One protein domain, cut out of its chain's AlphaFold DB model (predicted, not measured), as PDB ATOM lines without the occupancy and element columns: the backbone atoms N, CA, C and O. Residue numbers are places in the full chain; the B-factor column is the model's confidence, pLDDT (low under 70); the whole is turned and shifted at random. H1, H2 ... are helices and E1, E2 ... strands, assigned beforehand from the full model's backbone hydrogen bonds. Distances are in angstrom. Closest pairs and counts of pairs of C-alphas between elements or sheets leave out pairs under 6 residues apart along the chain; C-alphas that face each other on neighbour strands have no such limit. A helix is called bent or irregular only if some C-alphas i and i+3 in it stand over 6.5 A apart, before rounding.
ATOM      1  N   VAL A  35      36.207 -16.157 -15.052       90.75
ATOM      2  CA  VAL A  35      36.461 -16.174 -13.608       90.75
ATOM      3  C   VAL A  35      37.602 -15.210 -13.309       90.75
ATOM      4  O   VAL A  35      38.559 -15.119 -14.075       90.75
ATOM      5  N   CYS A  36      37.518 -14.510 -12.177       88.81
ATOM      6  CA  CYS A  36      38.586 -13.660 -11.655       88.81
ATOM      7  C   CYS A  36      38.905 -14.103 -10.222       88.81
ATOM      8  O   CYS A  36      38.414 -13.475  -9.280       88.81
ATOM      9  N   PRO A  37      39.680 -15.191 -10.029       87.25
ATOM     10  CA  PRO A  37      39.838 -15.864  -8.737       87.25
ATOM     11  C   PRO A  37      40.270 -14.955  -7.591       87.25
ATOM     12  O   PRO A  37      39.868 -15.176  -6.452       87.25
ATOM     13  N   ASP A  38      41.047 -13.921  -7.906       84.38
ATOM     14  CA  ASP A  38      41.609 -13.000  -6.922       84.38
ATOM     15  C   ASP A  38      40.545 -12.097  -6.256       84.38
ATOM     16  O   ASP A  38      40.753 -11.624  -5.141       84.38
ATOM     17  N   ILE A  39      39.379 -11.895  -6.889       86.12
ATOM     18  CA  ILE A  39      38.298 -11.020  -6.373       86.12
ATOM     19  C   ILE A  39      36.913 -11.662  -6.349       86.12
ATOM     20  O   ILE A  39      36.077 -11.321  -5.509       86.12
ATOM     21  N   SER A  40      36.660 -12.570  -7.285       85.50
ATOM     22  CA  SER A  40      35.404 -13.269  -7.492       85.50
ATOM     23  C   SER A  40      35.738 -14.655  -8.049       85.50
ATOM     24  O   SER A  40      35.833 -14.836  -9.269       85.50
ATOM     25  N   PRO A  41      35.943 -15.653  -7.169       84.00
ATOM     26  CA  PRO A  41      36.280 -17.019  -7.575       84.00
ATOM     27  C   PRO A  41      35.122 -17.754  -8.254       84.00
ATOM     28  O   PRO A  41      35.242 -18.931  -8.586       84.00
ATOM     29  N   LEU A  42      33.995 -17.074  -8.450       88.06
ATOM     30  CA  LEU A  42      32.786 -17.628  -9.023       88.06
ATOM     31  C   LEU A  42      32.691 -17.268 -10.511       88.06
ATOM     32  O   LEU A  42      33.104 -16.170 -10.898       88.06
ATOM     33  N   PRO A  43      32.130 -18.161 -11.349       89.69
ATOM     34  CA  PRO A  43      31.887 -17.871 -12.754       89.69
ATOM     35  C   PRO A  43      31.018 -16.634 -12.954       89.69
ATOM     36  O   PRO A  43      30.004 -16.433 -12.281       89.69
ATOM     37  N   GLN A  44      31.415 -15.839 -13.934       94.06
ATOM     38  CA  GLN A  44      30.777 -14.599 -14.337       94.06
ATOM     39  C   GLN A  44      30.432 -14.679 -15.816       94.06
ATOM     40  O   GLN A  44      31.119 -15.349 -16.585       94.06
ATOM     41  N   HIS A  45      29.374 -14.001 -16.238       93.81
ATOM     42  CA  HIS A  45      29.060 -13.871 -17.657       93.81
ATOM     43  C   HIS A  45      28.258 -12.605 -17.925       93.81
ATOM     44  O   HIS A  45      27.545 -12.102 -17.056       93.81
ATOM     45  N   VAL A  46      28.348 -12.114 -19.159       92.81
ATOM     46  CA  VAL A  46      27.491 -11.039 -19.652       92.81
ATOM     47  C   VAL A  46      26.285 -11.660 -20.359       92.81
ATOM     48  O   VAL A  46      26.425 -12.510 -21.237       92.81
ATOM     49  N   THR A  47      25.087 -11.264 -19.944       93.94
ATOM     50  CA  THR A  47      23.813 -11.679 -20.552       93.94
ATOM     51  C   THR A  47      23.628 -11.063 -21.941       93.94
ATOM     52  O   THR A  47      24.294 -10.095 -22.304       93.94
ATOM     53  N   SER A  48      22.656 -11.558 -22.714       89.50
ATOM     54  CA  SER A  48      22.279 -10.966 -24.009       89.50
ATOM     55  C   SER A  48      21.816  -9.507 -23.914       89.50
ATOM     56  O   SER A  48      21.882  -8.781 -24.899       89.50
ATOM     57  N   GLU A  49      21.350  -9.080 -22.740       90.25
ATOM     58  CA  GLU A  49      20.931  -7.701 -22.454       90.25
ATOM     59  C   GLU A  49      22.111  -6.794 -22.071       90.25
ATOM     60  O   GLU A  49      21.932  -5.601 -21.848       90.25
ATOM     61  N   GLY A  50      23.324  -7.350 -21.979       90.31
ATOM     62  CA  GLY A  50      24.524  -6.620 -21.588       90.31
ATOM     63  C   GLY A  50      24.723  -6.505 -20.077       90.31
ATOM     64  O   GLY A  50      25.666  -5.844 -19.660       90.31
ATOM     65  N   ASN A  51      23.887  -7.140 -19.247       95.12
ATOM     66  CA  ASN A  51      24.058  -7.171 -17.788       95.12
ATOM     67  C   ASN A  51      25.112  -8.199 -17.374       95.12
ATOM     68  O   ASN A  51      25.160  -9.285 -17.950       95.12
ATOM     69  N   LEU A  52      25.901  -7.878 -16.351       95.12
ATOM     70  CA  LEU A  52      26.896  -8.775 -15.774       95.12
ATOM     71  C   LEU A  52      26.257  -9.594 -14.653       95.12
ATOM     72  O   LEU A  52      25.625  -9.041 -13.754       95.12
ATOM     73  N   VAL A  53      26.429 -10.911 -14.694       95.94
ATOM     74  CA  VAL A  53      25.948 -11.828 -13.658       95.94
ATOM     75  C   VAL A  53      27.139 -12.456 -12.956       95.94
ATOM     76  O   VAL A  53      28.003 -13.042 -13.607       95.94
ATOM     77  N   ILE A  54      27.152 -12.349 -11.630       93.81
ATOM     78  CA  ILE A  54      28.174 -12.902 -10.737       93.81
ATOM     79  C   ILE A  54      27.429 -13.590  -9.602       93.81
ATOM     80  O   ILE A  54      26.657 -12.936  -8.911       93.81
ATOM     81  N   ASP A  55      27.618 -14.897  -9.419       86.38
ATOM     82  CA  ASP A  55      26.956 -15.657  -8.340       86.38
ATOM     83  C   ASP A  55      25.419 -15.500  -8.296       86.38
ATOM     84  O   ASP A  55      24.801 -15.310  -7.252       86.38
ATOM     85  N   GLY A  56      24.776 -15.463  -9.466       87.31
ATOM     86  CA  GLY A  56      23.332 -15.215  -9.569       87.31
ATOM     87  C   GLY A  56      22.898 -13.775  -9.249       87.31
ATOM     88  O   GLY A  56      21.756 -13.414  -9.534       87.31
ATOM     89  N   GLN A  57      23.793 -12.922  -8.745       93.62
ATOM     90  CA  GLN A  57      23.556 -11.491  -8.612       93.62
ATOM     91  C   GLN A  57      23.724 -10.813  -9.971       93.62
ATOM     92  O   GLN A  57      24.747 -10.944 -10.642       93.62
ATOM     93  N   THR A  58      22.705 -10.052 -10.368       96.19
ATOM     94  CA  THR A  58      22.750  -9.238 -11.586       96.19
ATOM     95  C   THR A  58      23.241  -7.833 -11.259       96.19
ATOM     96  O   THR A  58      22.724  -7.178 -10.346       96.19
ATOM     97  N   TYR A  59      24.214  -7.372 -12.034       95.62
ATOM     98  CA  TYR A  59      24.690  -6.001 -12.087       95.62
ATOM     99  C   TYR A  59      24.262  -5.403 -13.424       95.62
ATOM    100  O   TYR A  59      24.481  -5.974 -14.495       95.62
ATOM    101  N   TYR A  60      23.622  -4.244 -13.356       95.88
ATOM    102  CA  TYR A  60      23.017  -3.599 -14.510       95.88
ATOM    103  C   TYR A  60      24.025  -2.709 -15.203       95.88
ATOM    104  O   TYR A  60      24.682  -1.907 -14.530       95.88
ATOM    105  N   LEU A  61      24.105  -2.827 -16.529       93.00
ATOM    106  CA  LEU A  61      24.992  -2.006 -17.342       93.00
ATOM    107  C   LEU A  61      24.724  -0.528 -17.049       93.00
ATOM    108  O   LEU A  61      23.597  -0.051 -17.176       93.00
ATOM    109  N   TRP A  62      25.762   0.175 -16.610       89.38
ATOM    110  CA  TRP A  62      25.685   1.581 -16.241       89.38
ATOM    111  C   TRP A  62      26.389   2.453 -17.268       89.38
ATOM    112  O   TRP A  62      25.797   3.393 -17.793       89.38
ATOM    113  N   ASN A  63      27.632   2.107 -17.596       86.62
ATOM    114  CA  ASN A  63      28.414   2.833 -18.579       86.62
ATOM    115  C   ASN A  63      29.239   1.854 -19.428       86.62
ATOM    116  O   ASN A  63      30.203   1.290 -18.917       86.62
ATOM    117  N   PRO A  64      28.905   1.648 -20.716       78.38
ATOM    118  CA  PRO A  64      29.633   0.726 -21.589       78.38
ATOM    119  C   PRO A  64      31.053   1.189 -21.943       78.38
ATOM    120  O   PRO A  64      31.824   0.380 -22.454       78.38
ATOM    121  N   ASN A  65      31.390   2.464 -21.709       74.38
ATOM    122  CA  ASN A  65      32.698   3.038 -22.012       74.38
ATOM    123  C   ASN A  65      33.086   4.112 -20.982       74.38
ATOM    124  O   ASN A  65      33.105   5.304 -21.290       74.38
ATOM    125  N   ALA A  66      33.376   3.699 -19.750       63.56
ATOM    126  CA  ALA A  66      33.602   4.613 -18.628       63.56
ATOM    127  C   ALA A  66      34.943   5.373 -18.632       63.56
ATOM    128  O   ALA A  66      35.268   6.060 -17.666       63.56
ATOM    129  N   ALA A  67      35.727   5.280 -19.706       59.75
ATOM    130  CA  ALA A  67      37.017   5.952 -19.801       59.75
ATOM    131  C   ALA A  67      36.890   7.493 -19.832       59.75
ATOM    132  O   ALA A  67      35.994   8.056 -20.465       59.75
ATOM    133  N   ALA A  68      37.847   8.186 -19.202       47.25
ATOM    134  CA  ALA A  68      38.029   9.635 -19.322       47.25
ATOM    135  C   ALA A  68      38.319  10.064 -20.781       47.25
ATOM    136  O   ALA A  68      38.851   9.283 -21.572       47.25
ATOM    137  N   ALA A  69      38.040  11.335 -21.119       41.03
ATOM    138  CA  ALA A  69      38.044  11.906 -22.481       41.03
ATOM    139  C   ALA A  69      39.366  11.804 -23.290       41.03
ATOM    140  O   ALA A  69      39.415  12.255 -24.433       41.03
ATOM    141  N   SER A  70      40.434  11.226 -22.736       44.88
ATOM    142  CA  SER A  70      41.758  11.107 -23.363       44.88
ATOM    143  C   SER A  70      42.269   9.672 -23.568       44.88
ATOM    144  O   SER A  70      43.357   9.510 -24.121       44.88
ATOM    145  N   ALA A  71      41.537   8.625 -23.174       42.72
ATOM    146  CA  ALA A  71      42.087   7.265 -23.151       42.72
ATOM    147  C   ALA A  71      41.442   6.307 -24.175       42.72
ATOM    148  O   ALA A  71      40.222   6.144 -24.186       42.72
ATOM    149  N   PRO A  72      42.233   5.594 -25.003       52.75
ATOM    150  CA  PRO A  72      41.760   4.406 -25.703       52.75
ATOM    151  C   PRO A  72      41.920   3.147 -24.834       52.75
ATOM    152  O   PRO A  72      42.980   2.522 -24.837       52.75
ATOM    153  N   LEU A  73      40.840   2.755 -24.151       55.88
ATOM    154  CA  LEU A  73      40.648   1.476 -23.455       55.88
ATOM    155  C   LEU A  73      39.145   1.260 -23.205       55.88
ATOM    156  O   LEU A  73      38.472   2.187 -22.765       55.88
ATOM    157  N   THR A  74      38.605   0.082 -23.533       63.22
ATOM    158  CA  THR A  74      37.168  -0.207 -23.382       63.22
ATOM    159  C   THR A  74      36.887  -0.634 -21.942       63.22
ATOM    160  O   THR A  74      37.055  -1.809 -21.606       63.22
ATOM    161  N   ASN A  75      36.518   0.340 -21.107       81.12
ATOM    162  CA  ASN A  75      36.065   0.135 -19.730       81.12
ATOM    163  C   ASN A  75      34.546  -0.009 -19.700       81.12
ATOM    164  O   ASN A  75      33.855   0.839 -20.257       81.12
ATOM    165  N   THR A  76      34.004  -1.000 -19.006       88.75
ATOM    166  CA  THR A  76      32.558  -1.116 -18.813       88.75
ATOM    167  C   THR A  76      32.230  -1.172 -17.331       88.75
ATOM    168  O   THR A  76      32.751  -2.015 -16.612       88.75
ATOM    169  N   ILE A  77      31.327  -0.294 -16.895       92.12
ATOM    170  CA  ILE A  77      30.810  -0.257 -15.532       92.12
ATOM    171  C   ILE A  77      29.414  -0.862 -15.514       92.12
ATOM    172  O   ILE A  77      28.510  -0.428 -16.239       92.12
ATOM    173  N   TRP A  78      29.219  -1.811 -14.609       94.62
ATOM    174  CA  TRP A  78      27.915  -2.252 -14.146       94.62
ATOM    175  C   TRP A  78      27.703  -1.787 -12.716       94.62
ATOM    176  O   TRP A  78      28.653  -1.564 -11.977       94.62
ATOM    177  N   SER A  79      26.449  -1.671 -12.290       95.50
ATOM    178  CA  SER A  79      26.158  -1.409 -10.885       95.50
ATOM    179  C   SER A  79      24.967  -2.208 -10.373       95.50
ATOM    180  O   SER A  79      24.060  -2.580 -11.124       95.50
ATOM    181  N   SER A  80      25.023  -2.530  -9.085       96.25
ATOM    182  CA  SER A  80      24.000  -3.273  -8.359       96.25
ATOM    183  C   SER A  80      22.643  -2.563  -8.396       96.25
ATOM    184  O   SER A  80      22.539  -1.352  -8.602       96.25
ATOM    185  N   ALA A  81      21.572  -3.321  -8.144       95.06
ATOM    186  CA  ALA A  81      20.206  -2.795  -8.102       95.06
ATOM    187  C   ALA A  81      20.039  -1.628  -7.108       95.06
ATOM    188  O   ALA A  81      19.312  -0.670  -7.368       95.06
ATOM    189  N   ASP A  82      20.722  -1.708  -5.964       95.69
ATOM    190  CA  ASP A  82      20.682  -0.691  -4.914       95.69
ATOM    191  C   ASP A  82      21.614   0.500  -5.179       95.69
ATOM    192  O   ASP A  82      21.569   1.478  -4.431       95.69
ATOM    193  N   GLY A  83      22.410   0.446  -6.253       94.75
ATOM    194  CA  GLY A  83      23.361   1.477  -6.651       94.75
ATOM    195  C   GLY A  83      24.536   1.652  -5.691       94.75
ATOM    196  O   GLY A  83      25.153   2.711  -5.721       94.75
ATOM    197  N   LYS A  84      24.807   0.678  -4.812       96.69
ATOM    198  CA  LYS A  84      25.888   0.741  -3.811       96.69
ATOM    199  C   LYS A  84      27.122  -0.070  -4.177       96.69
ATOM    200  O   LYS A  84      28.106  -0.031  -3.447       96.69
ATOM    201  N   THR A  85      27.088  -0.799  -5.282       95.50
ATOM    202  CA  THR A  85      28.251  -1.513  -5.796       95.50
ATOM    203  C   THR A  85      28.395  -1.232  -7.277       95.50
ATOM    204  O   THR A  85      27.422  -1.356  -8.025       95.50
ATOM    205  N   GLU A  86      29.603  -0.883  -7.694       94.12
ATOM    206  CA  GLU A  86      30.030  -0.894  -9.085       94.12
ATOM    207  C   GLU A  86      30.956  -2.076  -9.334       94.12
ATOM    208  O   GLU A  86      31.744  -2.470  -8.474       94.12
ATOM    209  N   VAL A  87      30.825  -2.640 -10.527       93.56
ATOM    210  CA  VAL A  87      31.781  -3.579 -11.090       93.56
ATOM    211  C   VAL A  87      32.344  -2.916 -12.333       93.56
ATOM    212  O   VAL A  87      31.603  -2.716 -13.294       93.56
ATOM    213  N   ASP A  88      33.617  -2.549 -12.295       91.19
ATOM    214  CA  ASP A  88      34.337  -2.019 -13.452       91.19
ATOM    215  C   ASP A  88      35.138  -3.151 -14.093       91.19
ATOM    216  O   ASP A  88      35.770  -3.937 -13.389       91.19
ATOM    217  N   ILE A  89      35.094  -3.257 -15.418       89.06
ATOM    218  CA  ILE A  89      35.946  -4.154 -16.196       89.06
ATOM    219  C   ILE A  89      36.720  -3.327 -17.208       89.06
ATOM    220  O   ILE A  89      36.123  -2.703 -18.085       89.06
ATOM    221  N   MET A  90      38.047  -3.411 -17.158       85.38
ATOM    222  CA  MET A  90      38.935  -2.736 -18.102       85.38
ATOM    223  C   MET A  90      39.647  -3.757 -18.987       85.38
ATOM    224  O   MET A  90      40.365  -4.635 -18.502       85.38
ATOM    225  N   GLN A  91      39.477  -3.627 -20.305       79.81
ATOM    226  CA  GLN A  91      40.164  -4.465 -21.290       79.81
ATOM    227  C   GLN A  91      41.228  -3.686 -22.057       79.81
ATOM    228  O   GLN A  91      40.933  -2.796 -22.860       79.81
ATOM    229  N   TYR A  92      42.484  -4.066 -21.848       76.81
ATOM    230  CA  TYR A  92      43.639  -3.445 -22.474       76.81
ATOM    231  C   TYR A  92      43.909  -4.030 -23.857       76.81
ATOM    232  O   TYR A  92      43.749  -5.222 -24.110       76.81
ATOM    233  N   ARG A  93      44.395  -3.181 -24.772       73.06
ATOM    234  CA  ARG A  93      44.769  -3.588 -26.141       73.06
ATOM    235  C   ARG A  93      45.858  -4.662 -26.175       73.06
ATOM    236  O   ARG A  93      45.939  -5.428 -27.135       73.06
ATOM    237  N   ASP A  94      46.709  -4.692 -25.153       70.69
ATOM    238  CA  ASP A  94      47.746  -5.710 -24.988       70.69
ATOM    239  C   ASP A  94      47.162  -7.081 -24.596       70.69
ATOM    240  O   ASP A  94      47.804  -8.105 -24.832       70.69
ATOM    241  N   GLY A  95      45.902  -7.129 -24.155       67.38
ATOM    242  CA  GLY A  95      45.212  -8.334 -23.716       67.38
ATOM    243  C   GLY A  95      45.035  -8.435 -22.208       67.38
ATOM    244  O   GLY A  95      44.403  -9.389 -21.759       67.38
ATOM    245  N   ARG A  96      45.570  -7.484 -21.429       76.00
ATOM    246  CA  ARG A  96      45.318  -7.438 -19.989       76.00
ATOM    247  C   ARG A  96      43.840  -7.177 -19.729       76.00
ATOM    248  O   ARG A  96      43.169  -6.459 -20.471       76.00
ATOM    249  N   PHE A  97      43.359  -7.770 -18.653       81.81
ATOM    250  CA  PHE A  97      41.989  -7.664 -18.195       81.81
ATOM    251  C   PHE A  97      42.022  -7.307 -16.716       81.81
ATOM    252  O   PHE A  97      42.745  -7.935 -15.943       81.81
ATOM    253  N   GLN A  98      41.252  -6.298 -16.345       83.62
ATOM    254  CA  GLN A  98      41.036  -5.896 -14.966       83.62
ATOM    255  C   GLN A  98      39.569  -5.980 -14.643       83.62
ATOM    256  O   GLN A  98      38.741  -5.609 -15.470       83.62
ATOM    257  N   GLN A  99      39.276  -6.396 -13.423       88.81
ATOM    258  CA  GLN A  99      37.979  -6.179 -12.826       88.81
ATOM    259  C   GLN A  99      38.163  -5.562 -11.442       88.81
ATOM    260  O   GLN A  99      39.053  -5.970 -10.696       88.81
ATOM    261  N   ALA A 100      37.312  -4.603 -11.105       90.00
ATOM    262  CA  ALA A 100      37.250  -3.987  -9.792       90.00
ATOM    263  C   ALA A 100      35.821  -4.021  -9.250       90.00
ATOM    264  O   ALA A 100      34.857  -3.857  -9.994       90.00
ATOM    265  N   PHE A 101      35.690  -4.233  -7.944       91.69
ATOM    266  CA  PHE A 101      34.463  -4.022  -7.187       91.69
ATOM    267  C   PHE A 101      34.633  -2.785  -6.322       91.69
ATOM    268  O   PHE A 101      35.459  -2.785  -5.410       91.69
ATOM    269  N   ILE A 102      33.798  -1.781  -6.555       93.00
ATOM    270  CA  ILE A 102      33.767  -0.552  -5.765       93.00
ATOM    271  C   ILE A 102      32.468  -0.556  -4.967       93.00
ATOM    272  O   ILE A 102      31.387  -0.750  -5.517       93.00
ATOM    273  N   SER A 103      32.565  -0.400  -3.653       94.75
ATOM    274  CA  SER A 103      31.427  -0.316  -2.740       94.75
ATOM    275  C   SER A 103      31.260   1.110  -2.242       94.75
ATOM    276  O   SER A 103      32.233   1.793  -1.924       94.75
ATOM    277  N   PHE A 104      30.007   1.541  -2.144       96.25
ATOM    278  CA  PHE A 104      29.630   2.885  -1.746       96.25
ATOM    279  C   PHE A 104      28.725   2.858  -0.515       96.25
ATOM    280  O   PHE A 104      27.876   1.983  -0.325       96.25
ATOM    281  N   SER A 105      28.859   3.881   0.321       96.06
ATOM    282  CA  SER A 105      28.003   4.108   1.490       96.06
ATOM    283  C   SER A 105      26.564   4.499   1.118       96.06
ATOM    284  O   SER A 105      25.638   4.301   1.910       96.06
ATOM    285  N   THR A 106      26.349   5.005  -0.099       95.62
ATOM    286  CA  THR A 106      25.051   5.461  -0.612       95.62
ATOM    287  C   THR A 106      24.812   4.993  -2.046       95.62
ATOM    288  O   THR A 106      25.709   4.470  -2.699       95.62
ATOM    289  N   ASN A 107      23.585   5.175  -2.538       95.31
ATOM    290  CA  ASN A 107      23.259   4.922  -3.937       95.31
ATOM    291  C   ASN A 107      23.830   6.049  -4.810       95.31
ATOM    292  O   ASN A 107      23.254   7.139  -4.870       95.31
ATOM    293  N   ILE A 108      24.930   5.767  -5.504       91.81
ATOM    294  CA  ILE A 108      25.635   6.766  -6.319       91.81
ATOM    295  C   ILE A 108      24.835   7.230  -7.542       91.81
ATOM    296  O   ILE A 108      24.986   8.362  -7.990       91.81
ATOM    297  N   ARG A 109      23.894   6.416  -8.035       87.38
ATOM    298  CA  ARG A 109      23.023   6.765  -9.175       87.38
ATOM    299  C   ARG A 109      21.965   7.812  -8.824       87.38
ATOM    300  O   ARG A 109      21.285   8.320  -9.711       87.38
ATOM    301  N   LYS A 110      21.777   8.096  -7.533       91.62
ATOM    302  CA  LYS A 110      20.818   9.087  -7.025       91.62
ATOM    303  C   LYS A 110      21.499  10.338  -6.482       91.62
ATOM    304  O   LYS A 110      20.824  11.166  -5.868       91.62
ATOM    305  N   LEU A 111      22.811  10.465  -6.665       90.56
ATOM    306  CA  LEU A 111      23.525  11.647  -6.220       90.56
ATOM    307  C   LEU A 111      23.060  12.887  -7.002       90.56
ATOM    308  O   LEU A 111      22.800  12.800  -8.206       90.56
ATOM    309  N   PRO A 112      22.938  14.043  -6.328       91.56
ATOM    310  CA  PRO A 112      22.767  15.322  -6.995       91.56
ATOM    311  C   PRO A 112      23.854  15.574  -8.047       91.56
ATOM    312  O   PRO A 112      24.996  15.137  -7.912       91.56
ATOM    313  N   PHE A 113      23.507  16.327  -9.089       87.06
ATOM    314  CA  PHE A 113      24.472  16.722 -10.110       87.06
ATOM    315  C   PHE A 113      25.643  17.503  -9.491       87.06
ATOM    316  O   PHE A 113      25.423  18.449  -8.735       87.06
ATOM    317  N   GLY A 114      26.873  17.131  -9.853       85.19
ATOM    318  CA  GLY A 114      28.097  17.770  -9.362       85.19
ATOM    319  C   GLY A 114      28.640  17.196  -8.051       85.19
ATOM    320  O   GLY A 114      29.710  17.619  -7.619       85.19
ATOM    321  N   GLU A 115      27.947  16.233  -7.438       91.25
ATOM    322  CA  GLU A 115      28.538  15.421  -6.376       91.25
ATOM    323  C   GLU A 115      29.584  14.467  -6.949       91.25
ATOM    324  O   GLU A 115      29.410  13.892  -8.024       91.25
ATOM    325  N   ASP A 116      30.662  14.298  -6.193       88.69
ATOM    326  CA  ASP A 116      31.761  13.397  -6.512       88.69
ATOM    327  C   ASP A 116      31.495  12.015  -5.879       88.69
ATOM    328  O   ASP A 116      31.486  11.913  -4.643       88.69
ATOM    329  N   PRO A 117      31.258  10.955  -6.681       86.69
ATOM    330  CA  PRO A 117      30.997   9.610  -6.173       86.69
ATOM    331  C   PRO A 117      32.139   9.046  -5.318       86.69
ATOM    332  O   PRO A 117      31.868   8.251  -4.414       86.69
ATOM    333  N   GLU A 118      33.388   9.479  -5.542       89.31
ATOM    334  CA  GLU A 118      34.564   8.968  -4.825       89.31
ATOM    335  C   GLU A 118      34.472   9.211  -3.314       89.31
ATOM    336  O   GLU A 118      34.901   8.387  -2.506       89.31
ATOM    337  N   ARG A 119      33.805  10.296  -2.902       92.31
ATOM    338  CA  ARG A 119      33.586  10.640  -1.485       92.31
ATOM    339  C   ARG A 119      32.763   9.610  -0.723       92.31
ATOM    340  O   ARG A 119      32.759   9.616   0.507       92.31
ATOM    341  N   TYR A 120      32.028   8.769  -1.442       94.19
ATOM    342  CA  TYR A 120      31.141   7.777  -0.861       94.19
ATOM    343  C   TYR A 120      31.731   6.367  -0.895       94.19
ATOM    344  O   TYR A 120      31.079   5.470  -0.353       94.19
ATOM    345  N   ILE A 121      32.923   6.168  -1.474       94.44
ATOM    346  CA  ILE A 121      33.608   4.871  -1.512       94.44
ATOM    347  C   ILE A 121      33.907   4.410  -0.084       94.44
ATOM    348  O   ILE A 121      34.474   5.143   0.727       94.44
ATOM    349  N   ASN A 122      33.513   3.180   0.237       95.12
ATOM    350  CA  ASN A 122      33.796   2.538   1.522       95.12
ATOM    351  C   ASN A 122      34.506   1.182   1.381       95.12
ATOM    352  O   ASN A 122      34.798   0.540   2.390       95.12
ATOM    353  N   GLY A 123      34.799   0.756   0.154       90.06
ATOM    354  CA  GLY A 123      35.596  -0.427  -0.124       90.06
ATOM    355  C   GLY A 123      35.900  -0.548  -1.608       90.06
ATOM    356  O   GLY A 123      35.047  -0.262  -2.441       90.06
ATOM    357  N   GLU A 124      37.103  -1.005  -1.925       90.12
ATOM    358  CA  GLU A 124      37.548  -1.265  -3.289       90.12
ATOM    359  C   GLU A 124      38.381  -2.547  -3.297       90.12
ATOM    360  O   GLU A 124      39.165  -2.794  -2.375       90.12
ATOM    361  N   ARG A 125      38.147  -3.408  -4.288       88.38
ATOM    362  CA  ARG A 125      38.915  -4.637  -4.515       88.38
ATOM    363  C   ARG A 125      39.113  -4.822  -6.006       88.38
ATOM    364  O   ARG A 125      38.121  -4.882  -6.730       88.38
ATOM    365  N   ASP A 126      40.348  -4.977  -6.443       85.25
ATOM    366  CA  ASP A 126      40.714  -5.167  -7.839       85.25
ATOM    367  C   ASP A 126      41.400  -6.520  -8.065       85.25
ATOM    368  O   ASP A 126      41.957  -7.145  -7.163       85.25
ATOM    369  N   SER A 127      41.328  -7.024  -9.295       79.00
ATOM    370  CA  SER A 127      42.019  -8.255  -9.695       79.00
ATOM    371  C   SER A 127      43.528  -8.045  -9.904       79.00
ATOM    372  O   SER A 127      44.174  -8.906 -10.501       79.00
TER     373      SER A 127
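AT A GLANCE: This is residues 35 to 127 of the 137 residues of an uncharacterized protein of Yersinia entomophaga (UniProt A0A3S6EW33). What is the overall shape? One strongly twisted sheet is bent back on itself, a folded sheet whose small leaf, E1 and E2, faces the larger leaf E4 E5 E6 E7, with E3 as the hinge. The fold stays open, with edge strands E1 and E7 apart, and at one end of the larger leaf residues 105 to 116 and the short H1 join E6 to E7. What are its parts? The printed part has 93 residues, with seven named strands and one named helix in the order E1 E2 E3 E4 E5 E6 H1 E7, and its class is mostly strand. The sheet's order is E1 - E2 - E3 - E4 - E5 - E6 - E7, all antiparallel. How large is it? It is compact and rounded, with a radius of gyration of the C-alphas of 13.3 A and spans of 35 by 34 by 26 A.

IN THESE COORDINATES: Where do the first strands run? E1 is residues 40 to 46, 14.7 A long, from C-alpha 40 at (35.404, -13.269, -7.492). E2 is residues 52 to 54, 6.6 A, and E3 residues 57 to 63, 18.1 A. What follows? E4 is residues 74 to 79, 16.7 A; E5 residues 85 to 91, 19.8 A; and E6 residues 97 to 104, 23.1 A. H1 is residues 117 to 120, 5.6 A, and E7 residues 121 to 126, 13.8 A, ending at C-alpha 126 at (40.714, -5.167, -7.839).

HOW THE PARTS SIT: How does the sheet begin? E1 to E6 form a meander, each strand the antiparallel neighbour of the one before, and each successive pair is a hairpin. N 45 and O 53 join E1 and E2 within hydrogen-bond range at 3.1 A, and N 52 and O 59 join E2 and E3 at 3.0 A. How does E3 serve both leaves? Its pairing is staggered, with E2 over residues 57 to 59 and with E4 over 60 to 63, where N 60 and O 79 are 2.8 A apart. How does the sheet go on? N 76 and O 89 of E4 and E5 are 2.9 A apart, N 86 and O 102 of E5 and E6 2.8 A, and N 101 and O 125 of E6 and E7 2.8 A. Where is H1? It only grazes the sheet; it is too short for an O i to N i+4 pair, and its one O i to N i+3 pair is within range.

THE WHOLE: How far does it reach? The two C-alphas farthest apart, of Asp 94 and Pro 112, are 37.3 A apart. Are there cuts or long links? The printed part has no cut, and the link from E6 to H1 is long, with 12 residues. Where is confidence low? The mean pLDDT of the printed part is 85.8, and residues 66 to 74 and residue 95 are under 70.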